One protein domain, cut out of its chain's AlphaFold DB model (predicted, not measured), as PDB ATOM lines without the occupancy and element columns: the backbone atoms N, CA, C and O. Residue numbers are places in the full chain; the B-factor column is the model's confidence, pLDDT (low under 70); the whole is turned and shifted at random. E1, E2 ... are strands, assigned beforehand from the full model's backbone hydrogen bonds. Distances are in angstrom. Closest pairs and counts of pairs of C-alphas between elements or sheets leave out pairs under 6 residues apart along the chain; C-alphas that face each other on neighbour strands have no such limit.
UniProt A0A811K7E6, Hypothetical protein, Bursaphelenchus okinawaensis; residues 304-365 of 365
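What this domain is: This is residues 304 to 365 of the 365 residues of the protein "Hypothetical protein" of Bursaphelenchus okinawaensis (UniProt A0A811K7E6). A long hairpin of E2 and E3 makes the length of the domain, with short E1 beside the last part of E3; residues 328 to 333 stick out at the hairpin's turn, and a small hairpin, E4 and E5, lies off to one side. The 62 printed residues include five named strands, E1 to E5 in chain order, and no named helix: the class is all strand. Both sheets, E1 - E3 - E2 and E4 - E5, are antiparallel. The whole is only just loose, close to compact, with a radius of gyration of the C-alphas of 12.9 A and spans of 41 by 24 by 20 A.

How they stand to each other: E1, residues 305 to 307, is antiparallel to E3, residues 332 to 343; N 306 and O 341, 2.9 A apart, are within hydrogen-bond range. E2, residues 318 to 329, bends by 50 degrees at residue 326 and forms a hairpin with E3; N 325 and O 336 are 2.8 A apart. E4, residues 354 to 357, forms a hairpin with E5, residues 360 to 364; N 357 and O 360 are 2.8 A apart. E4 and E3 are apart.

Where its parts are: E1 begins at C-alpha 305 (33.988, -53.029, -53.037). From first to last C-alpha, E2 measures 31.6 A and E3 33.3 A. E5 ends at C-alpha 364 (43.928, -47.789, -42.401).

The domain as a whole: The C-alphas farthest apart, of Glu 316 and Gly 331, are 41.1 A apart. The printed part has no cut and no long link, and no printed residue is under 70 in pLDDT.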
ATOM      1  N   LYS A 304      34.283 -57.709 -53.898       84.50
ATOM      2  CA  LYS A 304      34.737 -56.463 -54.504       84.50
ATOM      3  C   LYS A 304      33.921 -55.320 -53.930       84.50
ATOM      4  O   LYS A 304      32.694 -55.384 -53.932       84.50
ATOM      5  N   MET A 305      34.603 -54.282 -53.464       85.31
ATOM      6  CA  MET A 305      33.988 -53.029 -53.037       85.31
ATOM      7  C   MET A 305      34.376 -51.921 -54.006       85.31
ATOM      8  O   MET A 305      35.543 -51.811 -54.383       85.31
ATOM      9  N   ARG A 306      33.408 -51.109 -54.427       86.38
ATOM     10  CA  ARG A 306      33.621 -49.966 -55.322       86.38
ATOM     11  C   ARG A 306      32.732 -48.804 -54.909       86.38
ATOM     12  O   ARG A 306      31.576 -49.018 -54.574       86.38
ATOM     13  N   LEU A 307      33.247 -47.580 -54.963       88.25
ATOM     14  CA  LEU A 307      32.450 -46.386 -54.674       88.25
ATOM     15  C   LEU A 307      31.376 -46.179 -55.758       88.25
ATOM     16  O   LEU A 307      31.686 -46.229 -56.951       88.25
ATOM     17  N   ASN A 308      30.133 -45.911 -55.357       90.31
ATOM     18  CA  ASN A 308      29.023 -45.621 -56.263       90.31
ATOM     19  C   ASN A 308      28.999 -44.137 -56.661       90.31
ATOM     20  O   ASN A 308      28.117 -43.386 -56.261       90.31
ATOM     21  N   ARG A 309      29.991 -43.690 -57.440       85.81
ATOM     22  CA  ARG A 309      30.147 -42.261 -57.787       85.81
ATOM     23  C   ARG A 309      28.975 -41.677 -58.581       85.81
ATOM     24  O   ARG A 309      28.691 -40.495 -58.453       85.81
ATOM     25  N   ASN A 310      28.300 -42.501 -59.380       86.19
ATOM     26  CA  ASN A 310      27.309 -42.032 -60.353       86.19
ATOM     27  C   ASN A 310      25.863 -42.331 -59.932       86.19
ATOM     28  O   ASN A 310      24.968 -42.264 -60.771       86.19
ATOM     29  N   GLY A 311      25.627 -42.741 -58.678       87.69
ATOM     30  CA  GLY A 311      24.295 -43.176 -58.235       87.69
ATOM     31  C   GLY A 311      23.748 -44.343 -59.068       87.69
ATOM     32  O   GLY A 311      22.540 -44.473 -59.266       87.69
ATOM     33  N   GLY A 312      24.642 -45.175 -59.610       88.88
ATOM     34  CA  GLY A 312      24.277 -46.301 -60.455       88.88
ATOM     35  C   GLY A 312      23.458 -47.320 -59.671       88.88
ATOM     36  O   GLY A 312      23.677 -47.536 -58.475       88.88
ATOM     37  N   ARG A 313      22.509 -47.968 -60.352       92.62
ATOM     38  CA  ARG A 313      21.795 -49.108 -59.769       92.62
ATOM     39  C   ARG A 313      22.768 -50.285 -59.613       92.62
ATOM     40  O   ARG A 313      23.593 -50.493 -60.501       92.62
ATOM     41  N   PRO A 314      22.681 -51.055 -58.516       92.12
ATOM     42  CA  PRO A 314      23.528 -52.225 -58.330       92.12
ATOM     43  C   PRO A 314      23.238 -53.263 -59.417       92.12
ATOM     44  O   PRO A 314      22.075 -53.486 -59.766       92.12
ATOM     45  N   ASN A 315      24.284 -53.914 -59.927       91.81
ATOM     46  CA  ASN A 315      24.114 -55.042 -60.837       91.81
ATOM     47  C   ASN A 315      23.563 -56.268 -60.096       91.81
ATOM     48  O   ASN A 315      23.507 -56.318 -58.862       91.81
ATOM     49  N   GLU A 316      23.175 -57.295 -60.848       90.38
ATOM     50  CA  GLU A 316      22.748 -58.561 -60.260       90.38
ATOM     51  C   GLU A 316      23.862 -59.161 -59.382       90.38
ATOM     52  O   GLU A 316      24.999 -59.352 -59.814       90.38
ATOM     53  N   GLY A 317      23.544 -59.431 -58.112       88.50
ATOM     54  CA  GLY A 317      24.512 -59.926 -57.125       88.50
ATOM     55  C   GLY A 317      25.358 -58.846 -56.433       88.50
ATOM     56  O   GLY A 317      26.180 -59.184 -55.574       88.50
ATOM     57  N   GLU A 318      25.146 -57.568 -56.748       91.75
ATOM     58  CA  GLU A 318      25.700 -56.430 -56.013       91.75
ATOM     59  C   GLU A 318      24.656 -55.830 -55.062       91.75
ATOM     60  O   GLU A 318      23.442 -56.009 -55.201       91.75
ATOM     61  N   HIS A 319      25.130 -55.121 -54.044       90.94
ATOM     62  CA  HIS A 319      24.277 -54.354 -53.148       90.94
ATOM     63  C   HIS A 319      24.967 -53.067 -52.712       90.94
ATOM     64  O   HIS A 319      26.190 -53.026 -52.572       90.94
ATOM     65  N   ILE A 320      24.169 -52.023 -52.496       92.19
ATOM     66  CA  ILE A 320      24.645 -50.744 -51.974       92.19
ATOM     67  C   ILE A 320      24.768 -50.857 -50.455       92.19
ATOM     68  O   ILE A 320      23.875 -51.379 -49.780       92.19
ATOM     69  N   ARG A 321      25.885 -50.374 -49.917       89.81
ATOM     70  CA  ARG A 321      26.092 -50.135 -48.492       89.81
ATOM     71  C   ARG A 321      26.477 -48.685 -48.273       89.81
ATOM     72  O   ARG A 321      27.335 -48.163 -48.978       89.81
ATOM     73  N   HIS A 322      25.876 -48.082 -47.261       90.38
ATOM     74  CA  HIS A 322      26.247 -46.755 -46.799       90.38
ATOM     75  C   HIS A 322      27.309 -46.906 -45.710       90.38
ATOM     76  O   HIS A 322      27.141 -47.698 -44.781       90.38
ATOM     77  N   ILE A 323      28.416 -46.189 -45.858       88.00
ATOM     78  CA  ILE A 323      29.514 -46.150 -44.899       88.00
ATOM     79  C   ILE A 323      29.734 -44.690 -44.534       88.00
ATOM     80  O   ILE A 323      30.059 -43.884 -45.400       88.00
ATOM     81  N   THR A 324      29.578 -44.362 -43.258       88.31
ATOM     82  CA  THR A 324      29.939 -43.046 -42.731       88.31
ATOM     83  C   THR A 324      31.345 -43.128 -42.162       88.31
ATOM     84  O   THR A 324      31.612 -43.911 -41.251       88.31
ATOM     85  N   LEU A 325      32.252 -42.334 -42.715       85.44
ATOM     86  CA  LEU A 325      33.620 -42.205 -42.240       85.44
ATOM     87  C   LEU A 325      33.770 -40.884 -41.513       85.44
ATOM     88  O   LEU A 325      33.452 -39.839 -42.069       85.44
ATOM     89  N   LYS A 326      34.273 -40.932 -40.285       85.12
ATOM     90  CA  LYS A 326      34.613 -39.733 -39.524       85.12
ATOM     91  C   LYS A 326      36.116 -39.530 -39.617       85.12
ATOM     92  O   LYS A 326      36.875 -40.392 -39.177       85.12
ATOM     93  N   THR A 327      36.539 -38.432 -40.221       83.31
ATOM     94  CA  THR A 327      37.949 -38.070 -40.397       83.31
ATOM     95  C   THR A 327      38.205 -36.678 -39.840       83.31
ATOM     96  O   THR A 327      37.276 -35.893 -39.685       83.31
ATOM     97  N   LEU A 328      39.462 -36.356 -39.540       80.75
ATOM     98  CA  LEU A 328      39.872 -35.001 -39.174       80.75
ATOM     99  C   LEU A 328      40.567 -34.364 -40.378       80.75
ATOM    100  O   LEU A 328      41.563 -34.899 -40.860       80.75
ATOM    101  N   VAL A 329      40.046 -33.237 -40.856       80.50
ATOM    102  CA  VAL A 329      40.677 -32.412 -41.897       80.50
ATOM    103  C   VAL A 329      41.024 -31.081 -41.246       80.50
ATOM    104  O   VAL A 329      40.135 -30.402 -40.743       80.50
ATOM    105  N   ASP A 330      42.315 -30.756 -41.165       86.56
ATOM    106  CA  ASP A 330      42.823 -29.540 -40.506       86.56
ATOM    107  C   ASP A 330      42.324 -29.356 -39.055       86.56
ATOM    108  O   ASP A 330      42.033 -28.255 -38.599       86.56
ATOM    109  N   GLY A 331      42.195 -30.467 -38.319       87.00
ATOM    110  CA  GLY A 331      41.703 -30.481 -36.935       87.00
ATOM    111  C   GLY A 331      40.180 -30.384 -36.792       87.00
ATOM    112  O   GLY A 331      39.669 -30.490 -35.678       87.00
ATOM    113  N   ILE A 332      39.442 -30.244 -37.895       88.62
ATOM    114  CA  ILE A 332      37.979 -30.209 -37.905       88.62
ATOM    115  C   ILE A 332      37.445 -31.624 -38.173       88.62
ATOM    116  O   ILE A 332      37.863 -32.258 -39.148       88.62
ATOM    117  N   PRO A 333      36.521 -32.151 -37.345       86.44
ATOM    118  CA  PRO A 333      35.857 -33.416 -37.626       86.44
ATOM    119  C   PRO A 333      34.930 -33.260 -38.830       86.44
ATOM    120  O   PRO A 333      33.987 -32.471 -38.817       86.44
ATOM    121  N   VAL A 334      35.200 -34.037 -39.870       87.94
ATOM    122  CA  VAL A 334      34.411 -34.107 -41.096       87.94
ATOM    123  C   VAL A 334      33.848 -35.515 -41.230       87.94
ATOM    124  O   VAL A 334      34.563 -36.510 -41.095       87.94
ATOM    125  N   GLU A 335      32.548 -35.601 -41.499       90.44
ATOM    126  CA  GLU A 335      31.873 -36.862 -41.792       90.44
ATOM    127  C   GLU A 335      31.700 -37.026 -43.306       90.44
ATOM    128  O   GLU A 335      31.057 -36.217 -43.975       90.44
ATOM    129  N   HIS A 336      32.259 -38.099 -43.855       85.50
ATOM    130  CA  HIS A 336      32.093 -38.491 -45.246       85.50
ATOM    131  C   HIS A 336      31.106 -39.652 -45.338       85.50
ATOM    132  O   HIS A 336      31.394 -40.770 -44.911       85.50
ATOM    133  N   ASN A 337      29.942 -39.395 -45.929       89.50
ATOM    134  CA  ASN A 337      28.957 -40.427 -46.232       89.50
ATOM    135  C   ASN A 337      29.247 -41.009 -47.616       89.50
ATOM    136  O   ASN A 337      29.125 -40.322 -48.628       89.50
ATOM    137  N   LEU A 338      29.651 -42.275 -47.658       88.69
ATOM    138  CA  LEU A 338      30.011 -42.982 -48.878       88.69
ATOM    139  C   LEU A 338      28.973 -44.051 -49.206       88.69
ATOM    140  O   LEU A 338      28.638 -44.891 -48.371       88.69
ATOM    141  N   GLU A 339      28.531 -44.073 -50.457       91.12
ATOM    142  CA  GLU A 339      27.802 -45.204 -51.017       91.12
ATOM    143  C   GLU A 339      28.769 -46.155 -51.709       91.12
ATOM    144  O   GLU A 339      29.492 -45.774 -52.630       91.12
ATOM    145  N   VAL A 340      28.782 -47.412 -51.283       90.44
ATOM    146  CA  VAL A 340      29.691 -48.426 -51.810       90.44
ATOM    147  C   VAL A 340      28.893 -49.594 -52.368       90.44
ATOM    148  O   VAL A 340      28.050 -50.176 -51.690       90.44
ATOM    149  N   LEU A 341      29.189 -49.963 -53.607       91.19
ATOM    150  CA  LEU A 341      28.737 -51.196 -54.232       91.19
ATOM    151  C   LEU A 341      29.611 -52.349 -53.753       91.19
ATOM    152  O   LEU A 341      30.834 -52.338 -53.915       91.19
ATOM    153  N   VAL A 342      28.968 -53.350 -53.165       91.44
ATOM    154  CA  VAL A 342      29.606 -54.556 -52.647       91.44
ATOM    155  C   VAL A 342      29.112 -55.752 -53.446       91.44
ATOM    156  O   VAL A 342      27.910 -56.027 -53.490       91.44
ATOM    157  N   SER A 343      30.035 -56.491 -54.060       90.25
ATOM    158  CA  SER A 343      29.707 -57.754 -54.716       90.25
ATOM    159  C   SER A 343      29.627 -58.895 -53.699       90.25
ATOM    160  O   SER A 343      30.445 -59.003 -52.784       90.25
ATOM    161  N   GLY A 344      28.638 -59.776 -53.854       86.88
ATOM    162  CA  GLY A 344      28.491 -60.972 -53.024       86.88
ATOM    163  C   GLY A 344      27.209 -61.000 -52.196       86.88
ATOM    164  O   GLY A 344      26.236 -60.297 -52.466       86.88
ATOM    165  N   ARG A 345      27.175 -61.879 -51.188       85.81
ATOM    166  CA  ARG A 345      25.971 -62.067 -50.368       85.81
ATOM    167  C   ARG A 345      25.745 -60.830 -49.499       85.81
ATOM    168  O   ARG A 345      26.668 -60.335 -48.860       85.81
ATOM    169  N   ARG A 346      24.490 -60.383 -49.405       83.00
ATOM    170  CA  ARG A 346      24.103 -59.232 -48.567       83.00
ATOM    171  C   ARG A 346      24.515 -59.389 -47.101       83.00
ATOM    172  O   ARG A 346      24.838 -58.398 -46.460       83.00
ATOM    173  N   SER A 347      24.542 -60.619 -46.588       83.38
ATOM    174  CA  SER A 347      24.917 -60.936 -45.206       83.38
ATOM    175  C   SER A 347      26.423 -61.008 -44.956       83.38
ATOM    176  O   SER A 347      26.843 -61.216 -43.818       83.38
ATOM    177  N   THR A 348      27.260 -60.860 -45.983       80.81
ATOM    178  CA  THR A 348      28.704 -60.951 -45.795       80.81
ATOM    179  C   THR A 348      29.189 -59.787 -44.935       80.81
ATOM    180  O   THR A 348      28.893 -58.623 -45.210       80.81
ATOM    181  N   LYS A 349      29.917 -60.093 -43.858       80.38
ATOM    182  CA  LYS A 349      30.593 -59.071 -43.060       80.38
ATOM    183  C   LYS A 349      31.771 -58.552 -43.868       80.38
ATOM    184  O   LYS A 349      32.613 -59.329 -44.307       80.38
ATOM    185  N   VAL A 350      31.796 -57.246 -44.074       75.56
ATOM    186  CA  VAL A 350      32.839 -56.572 -44.835       75.56
ATOM    187  C   VAL A 350      33.539 -55.624 -43.880       75.56
ATOM    188  O   VAL A 350      32.889 -54.766 -43.287       75.56
ATOM    189  N   LYS A 351      34.842 -55.830 -43.684       79.62
ATOM    190  CA  LYS A 351      35.688 -54.951 -42.878       79.62
ATOM    191  C   LYS A 351      36.431 -54.032 -43.840       79.62
ATOM    192  O   LYS A 351      37.138 -54.526 -44.714       79.62
ATOM    193  N   LEU A 352      36.241 -52.722 -43.704       77.19
ATOM    194  CA  LEU A 352      37.026 -51.739 -44.445       77.19
ATOM    195  C   LEU A 352      38.430 -51.709 -43.842       77.19
ATOM    196  O   LEU A 352      38.575 -51.280 -42.707       77.19
ATOM    197  N   THR A 353      39.438 -52.203 -44.552       79.31
ATOM    198  CA  THR A 353      40.822 -52.223 -44.049       79.31
ATOM    199  C   THR A 353      41.595 -50.980 -44.448       79.31
ATOM    200  O   THR A 353      42.346 -50.454 -43.639       79.31
ATOM    201  N   GLU A 354      41.406 -50.508 -45.681       79.19
ATOM    202  CA  GLU A 354      42.104 -49.349 -46.230       79.19
ATOM    203  C   GLU A 354      41.162 -48.530 -47.119       79.19
ATOM    204  O   GLU A 354      40.328 -49.092 -47.836       79.19
ATOM    205  N   LEU A 355      41.308 -47.205 -47.096       76.94
ATOM    206  CA  LEU A 355      40.630 -46.284 -48.005       76.94
ATOM    207  C   LEU A 355      41.655 -45.393 -48.692       76.94
ATOM    208  O   LEU A 355      42.432 -44.715 -48.024       76.94
ATOM    209  N   TRP A 356      41.595 -45.347 -50.017       78.31
ATOM    210  CA  TRP A 356      42.485 -44.546 -50.846       78.31
ATOM    211  C   TRP A 356      41.676 -43.540 -51.673       78.31
ATOM    212  O   TRP A 356      40.644 -43.893 -52.246       78.31
ATOM    213  N   MET A 357      42.158 -42.303 -51.764       75.06
ATOM    214  CA  MET A 357      41.625 -41.245 -52.626       75.06
ATOM    215  C   MET A 357      42.786 -40.581 -53.361       75.06
ATOM    216  O   MET A 357      43.714 -40.103 -52.721       75.06
ATOM    217  N   ASP A 358      42.761 -40.596 -54.696       78.06
ATOM    218  CA  ASP A 358      43.795 -40.003 -55.562       78.06
ATOM    219  C   ASP A 358      45.230 -40.383 -55.150       78.06
ATOM    220  O   ASP A 358      46.104 -39.537 -54.970       78.06
ATOM    221  N   ASN A 359      45.454 -41.688 -54.956       78.00
ATOM    222  CA  ASN A 359      46.714 -42.284 -54.487       78.00
ATOM    223  C   ASN A 359      47.148 -41.884 -53.064       78.00
ATOM    224  O   ASN A 359      48.240 -42.250 -52.634       78.00
ATOM    225  N   LYS A 360      46.298 -41.190 -52.301       75.25
ATOM    226  CA  LYS A 360      46.512 -40.903 -50.880       75.25
ATOM    227  C   LYS A 360      45.708 -41.866 -50.019       75.25
ATOM    228  O   LYS A 360      44.498 -42.008 -50.193       75.25
ATOM    229  N   LEU A 361      46.381 -42.516 -49.076       75.38
ATOM    230  CA  LEU A 361      45.740 -43.335 -48.054       75.38
ATOM    231  C   LEU A 361      45.038 -42.411 -47.050       75.38
ATOM    232  O   LEU A 361      45.692 -41.652 -46.341       75.38
ATOM    233  N   LEU A 362      43.710 -42.471 -47.007       73.88
ATOM    234  CA  LEU A 362      42.881 -41.692 -46.086       73.88
ATOM    235  C   LEU A 362      42.626 -42.420 -44.765       73.88
ATOM    236  O   LEU A 362      42.397 -41.784 -43.742       73.88
ATOM    237  N   TYR A 363      42.606 -43.751 -44.791       71.12
ATOM    238  CA  TYR A 363      42.239 -44.559 -43.633       71.12
ATOM    239  C   TYR A 363      42.889 -45.937 -43.706       71.12
ATOM    240  O   TYR A 363      42.904 -46.541 -44.780       71.12
ATOM    241  N   LYS A 364      43.383 -46.437 -42.569       80.19
ATOM    242  CA  LYS A 364      43.928 -47.789 -42.401       80.19
ATOM    243  C   LYS A 364      43.627 -48.305 -40.990       80.19
ATOM    244  O   LYS A 364      43.883 -47.582 -40.029       80.19
ATOM    245  N   LEU A 365      43.058 -49.511 -40.895       72.62
ATOM    246  CA  LEU A 365      42.736 -50.211 -39.636       72.62
ATOM    247  C   LEU A 365      43.839 -51.147 -39.159       72.62
ATOM    248  O   LEU A 365      44.488 -51.783 -40.024       72.62
TER     249      LEU A 365